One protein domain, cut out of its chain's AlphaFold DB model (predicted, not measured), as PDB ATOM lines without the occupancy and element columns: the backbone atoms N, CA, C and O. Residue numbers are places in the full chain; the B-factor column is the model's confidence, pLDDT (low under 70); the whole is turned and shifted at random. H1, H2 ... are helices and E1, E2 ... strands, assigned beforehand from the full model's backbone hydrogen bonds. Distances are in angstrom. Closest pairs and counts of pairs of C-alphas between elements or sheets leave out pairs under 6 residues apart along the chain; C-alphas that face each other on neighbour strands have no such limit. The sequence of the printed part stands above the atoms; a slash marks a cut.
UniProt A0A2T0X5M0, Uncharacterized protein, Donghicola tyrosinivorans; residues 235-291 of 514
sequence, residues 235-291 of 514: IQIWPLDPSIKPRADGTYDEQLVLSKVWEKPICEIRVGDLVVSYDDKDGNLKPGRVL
ATOM      1  N   ILE A 235      20.371  51.026  12.547       95.75
ATOM      2  CA  ILE A 235      20.442  50.107  13.680       95.75
ATOM      3  C   ILE A 235      19.469  50.586  14.750       95.75
ATOM      4  O   ILE A 235      19.524  51.741  15.183       95.75
ATOM      5  N   GLN A 236      18.597  49.690  15.207       96.81
ATOM      6  CA  GLN A 236      17.663  49.982  16.286       96.81
ATOM      7  C   GLN A 236      18.400  50.108  17.623       96.81
ATOM      8  O   GLN A 236      19.090  49.196  18.086       96.81
ATOM      9  N   ILE A 237      18.230  51.258  18.266       98.00
ATOM     10  CA  ILE A 237      18.794  51.575  19.571       98.00
ATOM     11  C   ILE A 237      17.797  51.205  20.662       98.00
ATOM     12  O   ILE A 237      16.608  51.530  20.598       98.00
ATOM     13  N   TRP A 238      18.308  50.550  21.704       97.62
ATOM     14  CA  TRP A 238      17.530  50.197  22.876       97.62
ATOM     15  C   TRP A 238      16.988  51.465  23.555       97.62
ATOM     16  O   TRP A 238      17.765  52.380  23.863       97.62
ATOM     17  N   PRO A 239      15.680  51.549  23.852       96.69
ATOM     18  CA  PRO A 239      15.122  52.768  24.409       96.69
ATOM     19  C   PRO A 239      15.587  52.976  25.854       96.69
ATOM     20  O   PRO A 239      15.564  52.063  26.679       96.69
ATOM     21  N   LEU A 240      15.938  54.216  26.197       93.94
ATOM     22  CA  LEU A 240      16.319  54.605  27.563       93.94
ATOM     23  C   LEU A 240      15.105  54.962  28.441       93.94
ATOM     24  O   LEU A 240      15.249  55.607  29.481       93.94
ATOM     25  N   ASP A 241      13.898  54.583  28.015       95.62
ATOM     26  CA  ASP A 241      12.667  54.901  28.729       95.62
ATOM     27  C   ASP A 241      12.572  54.093  30.038       95.62
ATOM     28  O   ASP A 241      12.524  52.860  29.998       95.62
ATOM     29  N   PRO A 242      12.473  54.748  31.210       94.69
ATOM     30  CA  PRO A 242      12.417  54.064  32.500       94.69
ATOM     31  C   PRO A 242      11.150  53.213  32.705       94.69
ATOM     32  O   PRO A 242      11.074  52.470  33.690       94.69
ATOM     33  N   SER A 243      10.140  53.319  31.831       95.62
ATOM     34  CA  SER A 243       8.981  52.424  31.819       95.62
ATOM     35  C   SER A 243       9.332  51.020  31.331       95.62
ATOM     36  O   SER A 243       8.636  50.073  31.688       95.62
ATOM     37  N   ILE A 244      10.376  50.881  30.509       96.00
ATOM     38  CA  ILE A 244      10.842  49.588  30.013       96.00
ATOM     39  C   ILE A 244      11.633  48.924  31.131       96.00
ATOM     40  O   ILE A 244      12.721  49.358  31.507       96.00
ATOM     41  N   LYS A 245      11.053  47.869  31.697       95.44
ATOM     42  CA  LYS A 245      11.655  47.088  32.774       95.44
ATOM     43  C   LYS A 245      11.565  45.612  32.423       95.44
ATOM     44  O   LYS A 245      10.550  45.210  31.850       95.44
ATOM     45  N   PRO A 246      12.577  44.813  32.792       96.12
ATOM     46  CA  PRO A 246      12.461  43.376  32.658       96.12
ATOM     47  C   PRO A 246      11.300  42.872  33.527       96.12
ATOM     48  O   PRO A 246      11.049  43.377  34.629       96.12
ATOM     49  N   ARG A 247      10.587  41.875  33.016       95.75
ATOM     50  CA  ARG A 247       9.599  41.073  33.736       95.75
ATOM     51  C   ARG A 247      10.309  40.200  34.778       95.75
ATOM     52  O   ARG A 247      11.536  40.164  34.871       95.75
ATOM     53  N   ALA A 248       9.529  39.489  35.593       96.12
ATOM     54  CA  ALA A 248      10.065  38.655  36.674       96.12
ATOM     55  C   ALA A 248      10.981  37.515  36.184       96.12
ATOM     56  O   ALA A 248      11.828  37.053  36.942       96.12
ATOM     57  N   ASP A 249      10.817  37.080  34.936       94.25
ATOM     58  CA  ASP A 249      11.636  36.061  34.267       94.25
ATOM     59  C   ASP A 249      12.860  36.639  33.531       94.25
ATOM     60  O   ASP A 249      13.635  35.887  32.949       94.25
ATOM     61  N   GLY A 250      13.059  37.962  33.571       92.94
ATOM     62  CA  GLY A 250      14.153  38.654  32.888       92.94
ATOM     63  C   GLY A 250      13.853  39.076  31.446       92.94
ATOM     64  O   GLY A 250      14.655  39.815  30.878       92.94
ATOM     65  N   THR A 251      12.714  38.674  30.872       95.06
ATOM     66  CA  THR A 251      12.292  39.079  29.516       95.06
ATOM     67  C   THR A 251      11.741  40.503  29.495       95.06
ATOM     68  O   THR A 251      11.388  41.057  30.537       95.06
ATOM     69  N   TYR A 252      11.632  41.115  28.318       95.31
ATOM     70  CA  TYR A 252      11.016  42.432  28.155       95.31
ATOM     71  C   TYR A 252       9.647  42.333  27.484       95.31
ATOM     72  O   TYR A 252       9.283  41.326  26.882       95.31
ATOM     73  N   ASP A 253       8.852  43.392  27.620       95.81
ATOM     74  CA  ASP A 253       7.663  43.560  26.794       95.81
ATOM     75  C   ASP A 253       8.079  44.049  25.407       95.81
ATOM     76  O   ASP A 253       8.359  45.231  25.225       95.81
ATOM     77  N   GLU A 254       8.189  43.126  24.454       93.69
ATOM     78  CA  GLU A 254       8.738  43.401  23.123       93.69
ATOM     79  C   GLU A 254       7.926  44.441  22.356       93.69
ATOM     80  O   GLU A 254       8.508  45.345  21.768       93.69
ATOM     81  N   GLN A 255       6.591  44.404  22.448       94.06
ATOM     82  CA  GLN A 255       5.741  45.424  21.827       94.06
ATOM     83  C   GLN A 255       6.018  46.809  22.416       94.06
ATOM     84  O   GLN A 255       6.129  47.790  21.679       94.06
ATOM     85  N   LEU A 256       6.172  46.906  23.740       95.69
ATOM     86  CA  LEU A 256       6.542  48.166  24.378       95.69
ATOM     87  C   LEU A 256       7.951  48.622  23.974       95.69
ATOM     88  O   LEU A 256       8.138  49.818  23.750       95.69
ATOM     89  N   VAL A 257       8.920  47.704  23.880       95.38
ATOM     90  CA  VAL A 257      10.291  48.003  23.434       95.38
ATOM     91  C   VAL A 257      10.265  48.550  22.012       95.38
ATOM     92  O   VAL A 257      10.670  49.694  21.817       95.38
ATOM     93  N   LEU A 258       9.718  47.790  21.060       94.44
ATOM     94  CA  LEU A 258       9.629  48.148  19.642       94.44
ATOM     95  C   LEU A 258       8.834  49.444  19.421       94.44
ATOM     96  O   LEU A 258       9.175  50.236  18.555       94.44
ATOM     97  N   SER A 259       7.844  49.757  20.267       95.38
ATOM     98  CA  SER A 259       7.122  51.041  20.182       95.38
ATOM     99  C   SER A 259       7.959  52.276  20.554       95.38
ATOM    100  O   SER A 259       7.503  53.407  20.370       95.38
ATOM    101  N   LYS A 260       9.151  52.078  21.130       96.81
ATOM    102  CA  LYS A 260      10.017  53.141  21.658       96.81
ATOM    103  C   LYS A 260      11.435  53.117  21.088       96.81
ATOM    104  O   LYS A 260      12.234  53.967  21.489       96.81
ATOM    105  N   VAL A 261      11.769  52.161  20.215       96.25
ATOM    106  CA  VAL A 261      13.083  52.138  19.558       96.25
ATOM    107  C   VAL A 261      13.242  53.377  18.689       96.25
ATOM    108  O   VAL A 261      12.276  53.979  18.223       96.25
ATOM    109  N   TRP A 262      14.488  53.772  18.496       96.25
ATOM    110  CA  TRP A 262      14.860  54.790  17.527       96.25
ATOM    111  C   TRP A 262      16.069  54.287  16.756       96.25
ATOM    112  O   TRP A 262      16.793  53.416  17.235       96.25
ATOM    113  N   GLU A 263      16.277  54.811  15.559       96.88
ATOM    114  CA  GLU A 263      17.315  54.312  14.667       96.88
ATOM    115  C   GLU A 263      18.517  55.238  14.642       96.88
ATOM    116  O   GLU A 263      18.398  56.466  14.654       96.88
ATOM    117  N   LYS A 264      19.691  54.623  14.574       95.88
ATOM    118  CA  LYS A 264      20.963  55.302  14.389       95.88
ATOM    119  C   LYS A 264      21.692  54.647  13.216       95.88
ATOM    120  O   LYS A 264      21.768  53.418  13.201       95.88
ATOM    121  N   PRO A 265      22.236  55.413  12.256       95.38
ATOM    122  CA  PRO A 265      23.037  54.841  11.178       95.38
ATOM    123  C   PRO A 265      24.197  54.010  11.734       95.38
ATOM    124  O   PRO A 265      24.836  54.424  12.709       95.38
ATOM    125  N   ILE A 266      24.510  52.870  11.114       94.44
ATOM    126  CA  ILE A 266      25.567  51.968  11.595       94.44
ATOM    127  C   ILE A 266      26.924  52.680  11.711       94.44
ATOM    128  O   ILE A 266      27.655  52.455  12.677       94.44
ATOM    129  N   CYS A 267      27.235  53.621  10.813       89.44
ATOM    130  CA  CYS A 267      28.468  54.417  10.877       89.44
ATOM    131  C   CYS A 267      28.547  55.377  12.079       89.44
ATOM    132  O   CYS A 267      29.635  55.839  12.445       89.44
ATOM    133  N   GLU A 268      27.422  55.683  12.724       94.12
ATOM    134  CA  GLU A 268      27.361  56.523  13.918       94.12
ATOM    135  C   GLU A 268      27.373  55.713  15.217       94.12
ATOM    136  O   GLU A 268      27.587  56.293  16.289       94.12
ATOM    137  N   ILE A 269      27.178  54.392  15.151       94.88
ATOM    138  CA  ILE A 269      27.245  53.501  16.311       94.88
ATOM    139  C   ILE A 269      28.626  53.600  16.963       94.88
ATOM    140  O   ILE A 269      29.658  53.714  16.295       94.88
ATOM    141  N   ARG A 270      28.654  53.608  18.297       87.94
ATOM    142  CA  ARG A 270      29.879  53.674  19.102       87.94
ATOM    143  C   ARG A 270      29.898  52.565  20.143       87.94
ATOM    144  O   ARG A 270      28.859  52.097  20.604       87.94
ATOM    145  N   VAL A 271      31.103  52.189  20.570       83.50
ATOM    146  CA  VAL A 271      31.291  51.312  21.731       83.50
ATOM    147  C   VAL A 271      30.575  51.909  22.942       83.50
ATOM    148  O   VAL A 271      30.782  53.066  23.303       83.50
ATOM    149  N   GLY A 272      29.743  51.096  23.583       82.00
ATOM    150  CA  GLY A 272      28.924  51.481  24.720       82.00
ATOM    151  C   GLY A 272      27.482  51.855  24.387       82.00
ATOM    152  O   GLY A 272      26.683  51.850  25.325       82.00
ATOM    153  N   ASP A 273      27.137  52.104  23.118       93.94
ATOM    154  CA  ASP A 273      25.737  52.234  22.700       93.94
ATOM    155  C   ASP A 273      24.961  50.958  23.081       93.94
ATOM    156  O   ASP A 273      25.509  49.849  23.079       93.94
ATOM    157  N   LEU A 274      23.688  51.116  23.447       97.25
ATOM    158  CA  LEU A 274      22.783  49.999  23.718       97.25
ATOM    159  C   LEU A 274      21.905  49.789  22.491       97.25
ATOM    160  O   LEU A 274      21.044  50.614  22.218       97.25
ATOM    161  N   VAL A 275      22.114  48.705  21.760       97.12
ATOM    162  CA  VAL A 275      21.304  48.326  20.596       97.12
ATOM    163  C   VAL A 275      20.225  47.327  20.998       97.12
ATOM    164  O   VAL A 275      20.320  46.670  22.041       97.12
ATOM    165  N   VAL A 276      19.191  47.206  20.173       96.44
ATOM    166  CA  VAL A 276      18.268  46.075  20.254       96.44
ATOM    167  C   VAL A 276      19.012  44.828  19.782       96.44
ATOM    168  O   VAL A 276      19.572  44.796  18.692       96.44
ATOM    169  N   SER A 277      19.060  43.815  20.638       93.94
ATOM    170  CA  SER A 277      19.637  42.500  20.361       93.94
ATOM    171  C   SER A 277      18.615  41.443  20.754       93.94
ATOM    172  O   SER A 277      17.693  41.735  21.512       93.94
ATOM    173  N   TYR A 278      18.803  40.206  20.319       91.38
ATOM    174  CA  TYR A 278      18.035  39.068  20.820       91.38
ATOM    175  C   TYR A 278      18.925  38.088  21.579       91.38
ATOM    176  O   TYR A 278      20.155  38.185  21.570       91.38
ATOM    177  N   ASP A 279      18.285  37.194  22.323       86.31
ATOM    178  CA  ASP A 279      18.915  36.038  22.937       86.31
ATOM    179  C   ASP A 279      18.870  34.829  21.998       86.31
ATOM    180  O   ASP A 279      17.792  34.441  21.562       86.31
ATOM    181  N   ASP A 280      20.018  34.208  21.722       78.00
ATOM    182  CA  ASP A 280      20.108  33.088  20.772       78.00
ATOM    183  C   ASP A 280      19.281  31.861  21.186       78.00
ATOM    184  O   ASP A 280      18.956  31.025  20.347       78.00
ATOM    185  N   LYS A 281      18.956  31.715  22.477       79.81
ATOM    186  CA  LYS A 281      18.243  30.538  22.979       79.81
ATOM    187  C   LYS A 281      16.736  30.656  22.796       79.81
ATOM    188  O   LYS A 281      16.094  29.696  22.380       79.81
ATOM    189  N   ASP A 282      16.188  31.807  23.171       83.12
ATOM    190  CA  ASP A 282      14.741  32.000  23.281       83.12
ATOM    191  C   ASP A 282      14.206  33.055  22.289       83.12
ATOM    192  O   ASP A 282      13.001  33.278  22.234       83.12
ATOM    193  N   GLY A 283      15.079  33.730  21.532       85.12
ATOM    194  CA  GLY A 283      14.725  34.782  20.568       85.12
ATOM    195  C   GLY A 283      14.304  36.116  21.196       85.12
ATOM    196  O   GLY A 283      14.086  37.083  20.473       85.12
ATOM    197  N   ASN A 284      14.219  36.191  22.528       91.06
ATOM    198  CA  ASN A 284      13.698  37.361  23.235       91.06
ATOM    199  C   ASN A 284      14.573  38.604  23.034       91.06
ATOM    200  O   ASN A 284      15.800  38.534  23.189       91.06
ATOM    201  N   LEU A 285      13.941  39.761  22.825       93.88
ATOM    202  CA  LEU A 285      14.651  41.039  22.741       93.88
ATOM    203  C   LEU A 285      15.284  41.441  24.085       93.88
ATOM    204  O   LEU A 285      14.671  41.357  25.155       93.88
ATOM    205  N   LYS A 286      16.519  41.947  24.030       95.25
ATOM    206  CA  LYS A 286      17.292  42.438  25.177       95.25
ATOM    207  C   LYS A 286      18.214  43.601  24.789       95.25
ATOM    208  O   LYS A 286      18.621  43.703  23.629       95.25
ATOM    209  N   PRO A 287      18.605  44.465  25.746       96.88
ATOM    210  CA  PRO A 287      19.618  45.479  25.483       96.88
ATOM    211  C   PRO A 287      20.970  44.807  25.222       96.88
ATOM    212  O   PRO A 287      21.514  44.129  26.097       96.88
ATOM    213  N   GLY A 288      21.532  45.021  24.035       95.19
ATOM    214  CA  GLY A 288      22.884  44.605  23.672       95.19
ATOM    215  C   GLY A 288      23.844  45.782  23.770       95.19
ATOM    216  O   GLY A 288      23.671  46.782  23.083       95.19
ATOM    217  N   ARG A 289      24.877  45.697  24.613       92.25
ATOM    218  CA  ARG A 289      25.918  46.733  24.642       92.25
ATOM    219  C   ARG A 289      26.901  46.498  23.503       92.25
ATOM    220  O   ARG A 289      27.530  45.444  23.452       92.25
ATOM    221  N   VAL A 290      27.093  47.498  22.649       85.19
ATOM    222  CA  VAL A 290      28.108  47.462  21.593       85.19
ATOM    223  C   VAL A 290      29.487  47.425  22.242       85.19
ATOM    224  O   VAL A 290      29.896  48.372  22.915       85.19
ATOM    225  N   LEU A 291      30.203  46.314  22.075       71.94
ATOM    226  CA  LEU A 291      31.547  46.135  22.637       71.94
ATOM    227  C   LEU A 291      32.646  46.604  21.680       71.94
ATOM    228  O   LEU A 291      33.725  46.979  22.127       71.94
TER     229      LEU A 291
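This is residues 235 to 291 of the 514 residues of an uncharacterized protein of Donghicola tyrosinivorans (UniProt A0A2T0X5M0). With little regular structure, this small domain has a two-stranded hairpin, E3 and E4, in its middle, with a short strand pair, E1 and E2, beside it through E1. A long loop, residues 238 to 253, leads to the short helix H1. The 57 printed residues run E1, H1, E2, E3, E4, both two-stranded sheets antiparallel; the class is mixed, with 22 residues in named elements. The whole is compact, radius of gyration of the C-alphas 11.3 A, spans 34 by 24 by 15 A.

E1 is residues 235 to 237, from C-alpha 235 at (20.442, 50.107, 13.680); H1 is residues 254 to 258; E2 is residues 262 to 265, 10.4 A from first to last C-alpha; E3 is residues 274 to 278, 12.3 A; E4 is residues 285 to 289, 12.8 A, and ends with C-alpha 289 at (25.918, 46.733, 24.642).

In E1 and E2, N 235 and O 264 are 2.8 A apart. The closest C-alphas of E1 and E3, Ile 237 and Val 275, are 4.2 A apart. In the hairpin E3 and E4, N 275 and O 288 are 2.8 A apart. H1's O i to N i+4 pair is within hydrogen-bond range. E2 and E4 are apart.

The farthest C-alphas, Ala 248 and Cys 267, are 35.4 A apart. The printed part has no cut; E1 to H1 is a long link. No printed residue is under pLDDT 70.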